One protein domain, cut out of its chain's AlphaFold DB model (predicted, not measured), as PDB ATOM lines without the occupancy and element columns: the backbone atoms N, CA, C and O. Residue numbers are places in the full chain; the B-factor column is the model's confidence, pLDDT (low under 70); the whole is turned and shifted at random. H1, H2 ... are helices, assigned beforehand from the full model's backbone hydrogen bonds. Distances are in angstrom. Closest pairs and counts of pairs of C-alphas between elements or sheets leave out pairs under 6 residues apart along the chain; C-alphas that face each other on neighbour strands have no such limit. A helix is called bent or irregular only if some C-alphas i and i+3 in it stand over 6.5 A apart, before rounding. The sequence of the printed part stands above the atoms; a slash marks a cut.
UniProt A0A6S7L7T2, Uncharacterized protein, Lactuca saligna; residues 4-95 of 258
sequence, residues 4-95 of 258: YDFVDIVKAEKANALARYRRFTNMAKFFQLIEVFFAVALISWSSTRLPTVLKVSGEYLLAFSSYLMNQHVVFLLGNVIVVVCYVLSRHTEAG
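This is residues 4 to 95 of the 258 residues of an uncharacterized protein of Lactuca saligna (UniProt A0A6S7L7T2). One very long straight helix, H1, forms one side of a loose, open triangle, with the shorter H2 and H3 as the other two sides; H2 folds back from the far end of H1, and H3 turns at a corner and runs back toward the middle part of H1 without quite meeting it. Residues 4 to 23, the first part of H1, stick out beyond the triangle as a free arm. The printed part has 92 residues, with three named helices in the order H1, H2, H3 and no named strand, and its class is all helix. The whole is extended, with a radius of gyration of the C-alphas of 21.1 A and spans of 72 by 29 by 21 A.

H1 takes residues 4 to 49, with C-alpha 4 at (115.843, 199.717, 192.768) and C-alpha 49 at (171.285, 162.888, 189.735), and measures 66.6 A from first to last C-alpha. H2, residues 57 to 68, measures 16.0 A from first to last C-alpha. H3, residues 71 to 93, measures 32.5 A and ends with C-alpha 93 at (136.575, 182.739, 172.311). None of the three helices is bent or irregular.

H1 and H2 are close but not clearly touching; their closest C-alphas, those of Arg 49 and Ser 57, are 7.9 A apart. Their lines stand at a shallow tilt of 27 degrees, and they run opposite ways. H2 and H3 are also close but not clearly touching; their closest C-alphas, those of Leu 68 and Val 74, are 6.3 A apart. The lines of H2 and H3 stand at 76 degrees, about perpendicular. H1 and H3 are near each other, with no pair of C-alphas within 8 A but 5 pairs within 10 A. Among the stretches that stand free are residues 4 to 23 and 28 to 44 of H1, residues 58 to 67 of H2 and residues 78 to 83 of H3. In H1, H2 and H3, every O i to N i+4 pair is within hydrogen-bond range.

The two C-alphas farthest apart, those of Tyr 4 and Thr 52, are 72.7 A apart, and the first and last printed C-alphas, those of Tyr 4 and Gly 95, are 33.2 A apart. The printed part has no cut. The link from H1 to H2, 7 residues, is short, and the link from H2 to H3, 2 residues, is tight; no link is long. The mean pLDDT of the printed part is 75.2, and the model's confidence is under 70 at residue 24, residues 44 to 65 and residues 91 to 95.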
ATOM      1  N   TYR A   4     114.720 200.097 191.912       80.81
ATOM      2  CA  TYR A   4     115.843 199.717 192.768       80.81
ATOM      3  C   TYR A   4     116.220 198.231 192.654       80.81
ATOM      4  O   TYR A   4     117.404 197.912 192.583       80.81
ATOM      5  N   ASP A   5     115.228 197.345 192.542       83.69
ATOM      6  CA  ASP A   5     115.422 195.891 192.479       83.69
ATOM      7  C   ASP A   5     116.170 195.500 191.186       83.69
ATOM      8  O   ASP A   5     117.116 194.713 191.194       83.69
ATOM      9  N   PHE A   6     115.840 196.160 190.069       84.50
ATOM     10  CA  PHE A   6     116.554 196.006 188.797       84.50
ATOM     11  C   PHE A   6     118.014 196.484 188.876       84.50
ATOM     12  O   PHE A   6     118.916 195.818 188.363       84.50
ATOM     13  N   VAL A   7     118.268 197.621 189.537       84.88
ATOM     14  CA  VAL A   7     119.629 198.162 189.698       84.88
ATOM     15  C   VAL A   7     120.502 197.220 190.529       84.88
ATOM     16  O   VAL A   7     121.655 196.981 190.154       84.88
ATOM     17  N   ASP A   8     119.973 196.650 191.612       88.94
ATOM     18  CA  ASP A   8     120.729 195.724 192.455       88.94
ATOM     19  C   ASP A   8     120.966 194.362 191.777       88.94
ATOM     20  O   ASP A   8     122.073 193.828 191.888       88.94
ATOM     21  N   ILE A   9     120.020 193.856 190.971       87.25
ATOM     22  CA  ILE A   9     120.227 192.666 190.121       87.25
ATOM     23  C   ILE A   9     121.398 192.883 189.147       87.25
ATOM     24  O   ILE A   9     122.351 192.100 189.144       87.25
ATOM     25  N   VAL A  10     121.386 193.977 188.373       87.69
ATOM     26  CA  VAL A  10     122.456 194.295 187.402       87.69
ATOM     27  C   VAL A  10     123.812 194.479 188.100       87.69
ATOM     28  O   VAL A  10     124.861 194.065 187.596       87.69
ATOM     29  N   LYS A  11     123.815 195.076 189.296       87.25
ATOM     30  CA  LYS A  11     125.026 195.308 190.094       87.25
ATOM     31  C   LYS A  11     125.589 194.009 190.684       87.25
ATOM     32  O   LYS A  11     126.810 193.823 190.671       87.25
ATOM     33  N   ALA A  12     124.728 193.096 191.135       83.88
ATOM     34  CA  ALA A  12     125.107 191.762 191.598       83.88
ATOM     35  C   ALA A  12     125.644 190.888 190.450       83.88
ATOM     36  O   ALA A  12     126.667 190.216 190.611       83.88
ATOM     37  N   GLU A  13     125.022 190.944 189.271       87.00
ATOM     38  CA  GLU A  13     125.492 190.240 188.074       87.00
ATOM     39  C   GLU A  13     126.872 190.747 187.621       87.00
ATOM     40  O   GLU A  13     127.795 189.950 187.417       87.00
ATOM     41  N   LYS A  14     127.072 192.071 187.590       86.62
ATOM     42  CA  LYS A  14     128.376 192.689 187.297       86.62
ATOM     43  C   LYS A  14     129.458 192.288 188.310       86.62
ATOM     44  O   LYS A  14     130.596 192.018 187.918       86.62
ATOM     45  N   ALA A  15     129.120 192.205 189.599       84.62
ATOM     46  CA  ALA A  15     130.044 191.734 190.634       84.62
ATOM     47  C   ALA A  15     130.402 190.243 190.462       84.62
ATOM     48  O   ALA A  15     131.573 189.872 190.588       84.62
ATOM     49  N   ASN A  16     129.426 189.400 190.110       85.12
ATOM     50  CA  ASN A  16     129.619 187.979 189.806       85.12
ATOM     51  C   ASN A  16     130.539 187.784 188.585       85.12
ATOM     52  O   ASN A  16     131.477 186.985 188.641       85.12
ATOM     53  N   ALA A  17     130.347 188.565 187.516       81.44
ATOM     54  CA  ALA A  17     131.223 188.559 186.341       81.44
ATOM     55  C   ALA A  17     132.678 188.937 186.695       81.44
ATOM     56  O   ALA A  17     133.611 188.208 186.345       81.44
ATOM     57  N   LEU A  18     132.881 190.013 187.466       81.88
ATOM     58  CA  LEU A  18     134.216 190.458 187.891       81.88
ATOM     59  C   LEU A  18     134.917 189.437 188.810       81.88
ATOM     60  O   LEU A  18     136.120 189.194 188.684       81.88
ATOM     61  N   ALA A  19     134.169 188.803 189.721       76.44
ATOM     62  CA  ALA A  19     134.681 187.735 190.580       76.44
ATOM     63  C   ALA A  19     135.097 186.495 189.767       76.44
ATOM     64  O   ALA A  19     136.124 185.874 190.054       76.44
ATOM     65  N   ARG A  20     134.338 186.167 188.712       74.31
ATOM     66  CA  ARG A  20     134.648 185.073 187.783       74.31
ATOM     67  C   ARG A  20     135.934 185.354 187.000       74.31
ATOM     68  O   ARG A  20     136.797 184.482 186.952       74.31
ATOM     69  N   TYR A  21     136.116 186.579 186.502       74.00
ATOM     70  CA  TYR A  21     137.359 187.014 185.849       74.00
ATOM     71  C   TYR A  21     138.581 186.903 186.780       74.00
ATOM     72  O   TYR A  21     139.577 186.278 186.414       74.00
ATOM     73  N   ARG A  22     138.483 187.388 188.030       70.38
ATOM     74  CA  ARG A  22     139.561 187.232 189.032       70.38
ATOM     75  C   ARG A  22     139.905 185.772 189.335       70.38
ATOM     76  O   ARG A  22     141.060 185.461 189.614       70.38
ATOM     77  N   ARG A  23     138.935 184.853 189.275       70.12
ATOM     78  CA  ARG A  23     139.217 183.419 189.445       70.12
ATOM     79  C   ARG A  23     140.117 182.890 188.323       70.12
ATOM     80  O   ARG A  23     141.000 182.090 188.615       70.12
ATOM     81  N   PHE A  24     139.943 183.356 187.085       66.62
ATOM     82  CA  PHE A  24     140.774 182.948 185.946       66.62
ATOM     83  C   PHE A  24     142.165 183.591 185.944       66.62
ATOM     84  O   PHE A  24     143.140 182.890 185.683       66.62
ATOM     85  N   THR A  25     142.305 184.867 186.320       72.94
ATOM     86  CA  THR A  25     143.645 185.469 186.476       72.94
ATOM     87  C   THR A  25     144.434 184.803 187.607       72.94
ATOM     88  O   THR A  25     145.636 184.577 187.473       72.94
ATOM     89  N   ASN A  26     143.755 184.364 188.673       73.75
ATOM     90  CA  ASN A  26     144.362 183.500 189.683       73.75
ATOM     91  C   ASN A  26     144.761 182.126 189.104       73.75
ATOM     92  O   ASN A  26     145.849 181.656 189.416       73.75
ATOM     93  N   MET A  27     143.958 181.497 188.227       74.19
ATOM     94  CA  MET A  27     144.366 180.257 187.530       74.19
ATOM     95  C   MET A  27     145.632 180.453 186.685       74.19
ATOM     96  O   MET A  27     146.529 179.619 186.762       74.19
ATOM     97  N   ALA A  28     145.768 181.569 185.961       77.25
ATOM     98  CA  ALA A  28     147.004 181.903 185.241       77.25
ATOM     99  C   ALA A  28     148.227 181.956 186.180       77.25
ATOM    100  O   ALA A  28     149.290 181.426 185.855       77.25
ATOM    101  N   LYS A  29     148.063 182.503 187.394       79.50
ATOM    102  CA  LYS A  29     149.100 182.466 188.437       79.50
ATOM    103  C   LYS A  29     149.375 181.056 188.967       79.50
ATOM    104  O   LYS A  29     150.532 180.747 189.232       79.50
ATOM    105  N   PHE A  30     148.373 180.180 189.069       78.75
ATOM    106  CA  PHE A  30     148.607 178.768 189.399       78.75
ATOM    107  C   PHE A  30     149.379 178.028 188.299       78.75
ATOM    108  O   PHE A  30     150.259 177.247 188.640       78.75
ATOM    109  N   PHE A  31     149.140 178.301 187.011       76.88
ATOM    110  CA  PHE A  31     149.967 177.733 185.934       76.88
ATOM    111  C   PHE A  31     151.423 178.205 186.020       76.88
ATOM    112  O   PHE A  31     152.324 177.376 185.955       76.88
ATOM    113  N   GLN A  32     151.653 179.496 186.284       83.56
ATOM    114  CA  GLN A  32     152.997 180.044 186.512       83.56
ATOM    115  C   GLN A  32     153.688 179.409 187.742       83.56
ATOM    116  O   GLN A  32     154.886 179.137 187.720       83.56
ATOM    117  N   LEU A  33     152.939 179.115 188.812       82.56
ATOM    118  CA  LEU A  33     153.457 178.382 189.976       82.56
ATOM    119  C   LEU A  33     153.745 176.905 189.665       82.56
ATOM    120  O   LEU A  33     154.737 176.378 190.159       82.56
ATOM    121  N   ILE A  34     152.915 176.244 188.853       83.25
ATOM    122  CA  ILE A  34     153.138 174.861 188.399       83.25
ATOM    123  C   ILE A  34     154.386 174.788 187.516       83.25
ATOM    124  O   ILE A  34     155.190 173.883 187.704       83.25
ATOM    125  N   GLU A  35     154.585 175.745 186.610       82.81
ATOM    126  CA  GLU A  35     155.780 175.859 185.768       82.81
ATOM    127  C   GLU A  35     157.053 176.003 186.616       82.81
ATOM    128  O   GLU A  35     157.981 175.205 186.475       82.81
ATOM    129  N   VAL A  36     157.071 176.947 187.567       88.44
ATOM    130  CA  VAL A  36     158.200 177.122 188.497       88.44
ATOM    131  C   VAL A  36     158.398 175.883 189.372       88.44
ATOM    132  O   VAL A  36     159.534 175.467 189.585       88.44
ATOM    133  N   PHE A  37     157.325 175.244 189.846       83.94
ATOM    134  CA  PHE A  37     157.412 173.996 190.607       83.94
ATOM    135  C   PHE A  37     158.011 172.860 189.770       83.94
ATOM    136  O   PHE A  37     158.859 172.123 190.268       83.94
ATOM    137  N   PHE A  38     157.632 172.739 188.496       83.88
ATOM    138  CA  PHE A  38     158.178 171.741 187.580       83.88
ATOM    139  C   PHE A  38     159.648 172.031 187.252       83.88
ATOM    140  O   PHE A  38     160.466 171.116 187.274       83.88
ATOM    141  N   ALA A  39     160.017 173.298 187.044       81.94
ATOM    142  CA  ALA A  39     161.405 173.717 186.865       81.94
ATOM    143  C   ALA A  39     162.255 173.417 188.111       81.94
ATOM    144  O   ALA A  39     163.314 172.807 187.996       81.94
ATOM    145  N   VAL A  40     161.778 173.753 189.315       83.69
ATOM    146  CA  VAL A  40     162.460 173.431 190.583       83.69
ATOM    147  C   VAL A  40     162.522 171.920 190.817       83.69
ATOM    148  O   VAL A  40     163.548 171.429 191.283       83.69
ATOM    149  N   ALA A  41     161.490 171.157 190.450       79.62
ATOM    150  CA  ALA A  41     161.514 169.698 190.511       79.62
ATOM    151  C   ALA A  41     162.540 169.105 189.532       79.62
ATOM    152  O   ALA A  41     163.290 168.214 189.920       79.62
ATOM    153  N   LEU A  42     162.642 169.626 188.303       76.50
ATOM    154  CA  LEU A  42     163.650 169.225 187.311       76.50
ATOM    155  C   LEU A  42     165.076 169.630 187.719       76.50
ATOM    156  O   LEU A  42     166.011 168.861 187.499       76.50
ATOM    157  N   ILE A  43     165.257 170.798 188.339       77.44
ATOM    158  CA  ILE A  43     166.542 171.261 188.886       77.44
ATOM    159  C   ILE A  43     166.940 170.426 190.108       77.44
ATOM    160  O   ILE A  43     168.073 169.968 190.188       77.44
ATOM    161  N   SER A  44     166.016 170.147 191.029       68.94
ATOM    162  CA  SER A  44     166.253 169.274 192.188       68.94
ATOM    163  C   SER A  44     166.544 167.832 191.755       68.94
ATOM    164  O   SER A  44     167.484 167.201 192.244       68.94
ATOM    165  N   TRP A  45     165.815 167.325 190.757       69.38
ATOM    166  CA  TRP A  45     166.069 166.025 190.142       69.38
ATOM    167  C   TRP A  45     167.444 165.989 189.470       69.38
ATOM    168  O   TRP A  45     168.251 165.133 189.801       69.38
ATOM    169  N   SER A  46     167.767 166.919 188.571       61.84
ATOM    170  CA  SER A  46     169.087 166.946 187.917       61.84
ATOM    171  C   SER A  46     170.231 167.145 188.919       61.84
ATOM    172  O   SER A  46     171.208 166.400 188.869       61.84
ATOM    173  N   SER A  47     170.081 168.041 189.897       61.59
ATOM    174  CA  SER A  47     171.060 168.282 190.965       61.59
ATOM    175  C   SER A  47     171.323 167.034 191.820       61.59
ATOM    176  O   SER A  47     172.479 166.705 192.079       61.59
ATOM    177  N   THR A  48     170.284 166.266 192.168       58.84
ATOM    178  CA  THR A  48     170.429 164.988 192.898       58.84
ATOM    179  C   THR A  48     170.884 163.811 192.022       58.84
ATOM    180  O   THR A  48     171.234 162.757 192.555       58.84
ATOM    181  N   ARG A  49     170.905 163.953 190.688       57.56
ATOM    182  CA  ARG A  49     171.285 162.888 189.735       57.56
ATOM    183  C   ARG A  49     172.662 163.092 189.085       57.56
ATOM    184  O   ARG A  49     173.200 162.127 188.534       57.56
ATOM    185  N   LEU A  50     173.226 164.301 189.158       55.59
ATOM    186  CA  LEU A  50     174.377 164.755 188.361       55.59
ATOM    187  C   LEU A  50     175.684 163.935 188.492       55.59
ATOM    188  O   LEU A  50     176.333 163.770 187.462       55.59
ATOM    189  N   PRO A  51     176.088 163.381 189.660       52.97
ATOM    190  CA  PRO A  51     177.361 162.649 189.761       52.97
ATOM    191  C   PRO A  51     177.274 161.120 189.608       52.97
ATOM    192  O   PRO A  51     178.319 160.474 189.558       52.97
ATOM    193  N   THR A  52     176.083 160.499 189.622       52.06
ATOM    194  CA  THR A  52     176.010 159.025 189.796       52.06
ATOM    195  C   THR A  52     174.816 158.300 189.161       52.06
ATOM    196  O   THR A  52     174.799 157.069 189.171       52.06
ATOM    197  N   VAL A  53     173.791 158.990 188.633       51.88
ATOM    198  CA  VAL A  53     172.449 158.373 188.496       51.88
ATOM    199  C   VAL A  53     171.834 158.442 187.089       51.88
ATOM    200  O   VAL A  53     170.641 158.703 186.921       51.88
ATOM    201  N   LEU A  54     172.615 158.101 186.060       52.28
ATOM    202  CA  LEU A  54     172.070 157.791 184.725       52.28
ATOM    203  C   LEU A  54     171.586 156.335 184.579       52.28
ATOM    204  O   LEU A  54     170.730 156.070 183.746       52.28
ATOM    205  N   LYS A  55     172.074 155.393 185.405       53.56
ATOM    206  CA  LYS A  55     171.642 153.975 185.360       53.56
ATOM    207  C   LYS A  55     170.461 153.651 186.285       53.56
ATOM    208  O   LYS A  55     169.555 152.939 185.879       53.56
ATOM    209  N   VAL A  56     170.428 154.208 187.499       55.62
ATOM    210  CA  VAL A  56     169.377 153.900 188.499       55.62
ATOM    211  C   VAL A  56     168.117 154.772 188.332       55.62
ATOM    212  O   VAL A  56     167.042 154.413 188.796       55.62
ATOM    213  N   SER A  57     168.184 155.904 187.620       56.66
ATOM    214  CA  SER A  57     166.999 156.749 187.368       56.66
ATOM    215  C   SER A  57     165.927 156.070 186.512       56.66
ATOM    216  O   SER A  57     164.751 156.378 186.696       56.66
ATOM    217  N   GLY A  58     166.302 155.116 185.652       58.72
ATOM    218  CA  GLY A  58     165.362 154.325 184.855       58.72
ATOM    219  C   GLY A  58     164.365 153.534 185.707       58.72
ATOM    220  O   GLY A  58     163.182 153.520 185.390       58.72
ATOM    221  N   GLU A  59     164.798 152.957 186.830       64.69
ATOM    222  CA  GLU A  59     163.923 152.190 187.733       64.69
ATOM    223  C   GLU A  59     162.897 153.089 188.433       64.69
ATOM    224  O   GLU A  59     161.715 152.755 188.499       64.69
ATOM    225  N   TYR A  60     163.313 154.277 188.885       63.34
ATOM    226  CA  TYR A  60     162.404 155.256 189.494       63.34
ATOM    227  C   TYR A  60     161.466 155.902 188.470       63.34
ATOM    228  O   TYR A  60     160.310 156.164 188.795       63.34
ATOM    229  N   LEU A  61     161.923 156.131 187.235       67.12
ATOM    230  CA  LEU A  61     161.064 156.593 186.144       67.12
ATOM    231  C   LEU A  61     160.083 155.505 185.697       67.12
ATOM    232  O   LEU A  61     158.941 155.834 185.409       67.12
ATOM    233  N   LEU A  62     160.467 154.225 185.710       67.38
ATOM    234  CA  LEU A  62     159.550 153.105 185.483       67.38
ATOM    235  C   LEU A  62     158.547 152.944 186.631       67.38
ATOM    236  O   LEU A  62     157.371 152.720 186.367       67.38
ATOM    237  N   ALA A  63     158.960 153.123 187.889       68.56
ATOM    238  CA  ALA A  63     158.055 153.096 189.039       68.56
ATOM    239  C   ALA A  63     157.063 154.277 189.028       68.56
ATOM    240  O   ALA A  63     155.869 154.092 189.260       68.56
ATOM    241  N   PHE A  64     157.531 155.484 188.699       68.62
ATOM    242  CA  PHE A  64     156.683 156.671 188.566       68.62
ATOM    243  C   PHE A  64     155.792 156.617 187.316       68.62
ATOM    244  O   PHE A  64     154.619 156.972 187.382       68.62
ATOM    245  N   SER A  65     156.304 156.096 186.199       68.25
ATOM    246  CA  SER A  65     155.513 155.796 185.001       68.25
ATOM    247  C   SER A  65     154.442 154.750 185.308       68.25
ATOM    248  O   SER A  65     153.285 154.967 184.986       68.25
ATOM    249  N   SER A  66     154.765 153.682 186.041       75.88
ATOM    250  CA  SER A  66     153.789 152.689 186.519       75.88
ATOM    251  C   SER A  66     152.690 153.324 187.388       75.88
ATOM    252  O   SER A  66     151.514 152.991 187.240       75.88
ATOM    253  N   TYR A  67     153.036 154.312 188.222       76.56
ATOM    254  CA  TYR A  67     152.052 155.103 188.966       76.56
ATOM    255  C   TYR A  67     151.179 155.981 188.049       76.56
ATOM    256  O   TYR A  67     149.960 155.999 188.210       76.56
ATOM    257  N   LEU A  68     151.765 156.664 187.058       74.31
ATOM    258  CA  LEU A  68     151.021 157.445 186.059       74.31
ATOM    259  C   LEU A  68     150.129 156.576 185.161       74.31
ATOM    260  O   LEU A  68     149.043 157.011 184.798       74.31
ATOM    261  N   MET A  69     150.558 155.352 184.849       75.75
ATOM    262  CA  MET A  69     149.845 154.355 184.040       75.75
ATOM    263  C   MET A  69     148.732 153.634 184.816       75.75
ATOM    264  O   MET A  69     148.007 152.818 184.245       75.75
ATOM    265  N   ASN A  70     148.543 153.941 186.104       83.88
ATOM    266  CA  ASN A  70     147.353 153.526 186.833       83.88
ATOM    267  C   ASN A  70     146.115 154.161 186.175       83.88
ATOM    268  O   ASN A  70     146.024 155.383 186.058       83.88
ATOM    269  N   GLN A  71     145.138 153.336 185.792       85.75
ATOM    270  CA  GLN A  71     143.903 153.753 185.119       85.75
ATOM    271  C   GLN A  71     143.204 154.937 185.812       85.75
ATOM    272  O   GLN A  71     142.673 155.818 185.136       85.75
ATOM    273  N   HIS A  72     143.234 155.001 187.146       85.50
ATOM    274  CA  HIS A  72     142.647 156.111 187.903       85.50
ATOM    275  C   HIS A  72     143.450 157.415 187.787       85.50
ATOM    276  O   HIS A  72     142.855 158.492 187.770       85.50
ATOM    277  N   VAL A  73     144.779 157.330 187.679       85.62
ATOM    278  CA  VAL A  73     145.667 158.491 187.515       85.62
ATOM    279  C   VAL A  73     145.569 159.036 186.092       85.62
ATOM    280  O   VAL A  73     145.376 160.239 185.939       85.62
ATOM    281  N   VAL A  74     145.576 158.171 185.067       88.06
ATOM    282  CA  VAL A  74     145.319 158.581 183.671       88.06
ATOM    283  C   VAL A  74     143.939 159.232 183.538       88.06
ATOM    284  O   VAL A  74     143.818 160.291 182.928       88.06
ATOM    285  N   PHE A  75     142.900 158.646 184.145       87.31
ATOM    286  CA  PHE A  75     141.549 159.213 184.127       87.31
ATOM    287  C   PHE A  75     141.487 160.582 184.819       87.31
ATOM    288  O   PHE A  75     140.913 161.523 184.273       87.31
ATOM    289  N   LEU A  76     142.100 160.731 185.997       89.06
ATOM    290  CA  LEU A  76     142.154 162.014 186.700       89.06
ATOM    291  C   LEU A  76     142.928 163.067 185.891       89.06
ATOM    292  O   LEU A  76     142.442 164.185 185.734       89.06
ATOM    293  N   LEU A  77     144.087 162.703 185.339       88.38
ATOM    294  CA  LEU A  77     144.916 163.580 184.513       88.38
ATOM    295  C   LEU A  77     144.180 164.012 183.238       88.38
ATOM    296  O   LEU A  77     144.165 165.198 182.920       88.38
ATOM    297  N   GLY A  78     143.499 163.084 182.560       87.31
ATOM    298  CA  GLY A  78     142.651 163.376 181.403       87.31
ATOM    299  C   GLY A  78     141.513 164.342 181.743       87.31
ATOM    300  O   GLY A  78     141.314 165.320 181.029       87.31
ATOM    301  N   ASN A  79     140.822 164.141 182.869       83.69
ATOM    302  CA  ASN A  79     139.784 165.070 183.333       83.69
ATOM    303  C   ASN A  79     140.347 166.463 183.658       83.69
ATOM    304  O   ASN A  79     139.729 167.467 183.306       83.69
ATOM    305  N   VAL A  80     141.526 166.544 184.287       87.88
ATOM    306  CA  VAL A  80     142.216 167.822 184.529       87.88
ATOM    307  C   VAL A  80     142.557 168.503 183.202       87.88
ATOM    308  O   VAL A  80     142.235 169.677 183.042       87.88
ATOM    309  N   ILE A  81     143.119 167.778 182.230       88.31
ATOM    310  CA  ILE A  81     143.424 168.309 180.892       88.31
ATOM    311  C   ILE A  81     142.150 168.816 180.205       88.31
ATOM    312  O   ILE A  81     142.143 169.943 179.725       88.31
ATOM    313  N   VAL A  82     141.047 168.057 180.218       90.62
ATOM    314  CA  VAL A  82     139.763 168.485 179.628       90.62
ATOM    315  C   VAL A  82     139.229 169.755 180.295       90.62
ATOM    316  O   VAL A  82     138.804 170.671 179.593       90.62
ATOM    317  N   VAL A  83     139.287 169.863 181.627       86.38
ATOM    318  CA  VAL A  83     138.871 171.081 182.347       86.38
ATOM    319  C   VAL A  83     139.775 172.269 182.006       86.38
ATOM    320  O   VAL A  83     139.268 173.369 181.782       86.38
ATOM    321  N   VAL A  84     141.093 172.064 181.919       84.50
ATOM    322  CA  VAL A  84     142.048 173.105 181.513       84.50
ATOM    323  C   VAL A  84     141.776 173.554 180.078       84.50
ATOM    324  O   VAL A  84     141.596 174.748 179.859       84.50
ATOM    325  N   CYS A  85     141.653 172.627 179.125       85.75
ATOM    326  CA  CYS A  85     141.319 172.919 177.731       85.75
ATOM    327  C   CYS A  85     139.963 173.623 177.593       85.75
ATOM    328  O   CYS A  85     139.857 174.558 176.812       85.75
ATOM    329  N   TYR A  86     138.946 173.245 178.369       85.31
ATOM    330  CA  TYR A  86     137.644 173.920 178.372       85.31
ATOM    331  C   TYR A  86     137.740 175.372 178.867       85.31
ATOM    332  O   TYR A  86     137.156 176.280 178.271       85.31
ATOM    333  N   VAL A  87     138.506 175.611 179.937       82.44
ATOM    334  CA  VAL A  87     138.763 176.965 180.456       82.44
ATOM    335  C   VAL A  87     139.594 177.790 179.465       82.44
ATOM    336  O   VAL A  87     139.274 178.958 179.247       82.44
ATOM    337  N   LEU A  88     140.599 177.191 178.816       73.25
ATOM    338  CA  LEU A  88     141.406 177.837 177.775       73.25
ATOM    339  C   LEU A  88     140.585 178.148 176.515       73.25
ATOM    340  O   LEU A  88     140.678 179.256 176.003       73.25
ATOM    341  N   SER A  89     139.737 177.224 176.061       74.62
ATOM    342  CA  SER A  89     138.880 177.401 174.880       74.62
ATOM    343  C   SER A  89     137.880 178.542 175.079       74.62
ATOM    344  O   SER A  89     137.694 179.372 174.190       74.62
ATOM    345  N   ARG A  90     137.298 178.652 176.282       73.00
ATOM    346  CA  ARG A  90     136.472 179.809 176.660       73.00
ATOM    347  C   ARG A  90     137.259 181.117 176.727       73.00
ATOM    348  O   ARG A  90     136.689 182.173 176.470       73.00
ATOM    349  N   HIS A  91     138.543 181.061 177.069       58.41
ATOM    350  CA  HIS A  91     139.416 182.234 177.060       58.41
ATOM    351  C   HIS A  91     139.809 182.650 175.634       58.41
ATOM    352  O   HIS A  91     139.943 183.841 175.373       58.41
ATOM    353  N   THR A  92     139.969 181.707 174.699       56.31
ATOM    354  CA  THR A  92     140.233 182.035 173.289       56.31
ATOM    355  C   THR A  92     139.008 182.613 172.588       56.31
ATOM    356  O   THR A  92     139.155 183.570 171.840       56.31
ATOM    357  N   GLU A  93     137.794 182.123 172.865       56.56
ATOM    358  CA  GLU A  93     136.575 182.739 172.311       56.56
ATOM    359  C   GLU A  93     136.374 184.165 172.849       56.56
ATOM    360  O   GLU A  93     136.248 185.099 172.065       56.56
ATOM    361  N   ALA A  94     136.478 184.368 174.169       52.38
ATOM    362  CA  ALA A  94     136.324 185.690 174.789       52.38
ATOM    363  C   ALA A  94     137.486 186.676 174.519       52.38
ATOM    364  O   ALA A  94     137.405 187.834 174.930       52.38
ATOM    365  N   GLY A  95     138.576 186.227 173.887       50.53
ATOM    366  CA  GLY A  95     139.759 187.036 173.572       50.53
ATOM    367  C   GLY A  95     139.912 187.405 172.093       50.53
ATOM    368  O   GLY A  95     140.687 188.303 171.775       50.53
TER     369      GLY A  95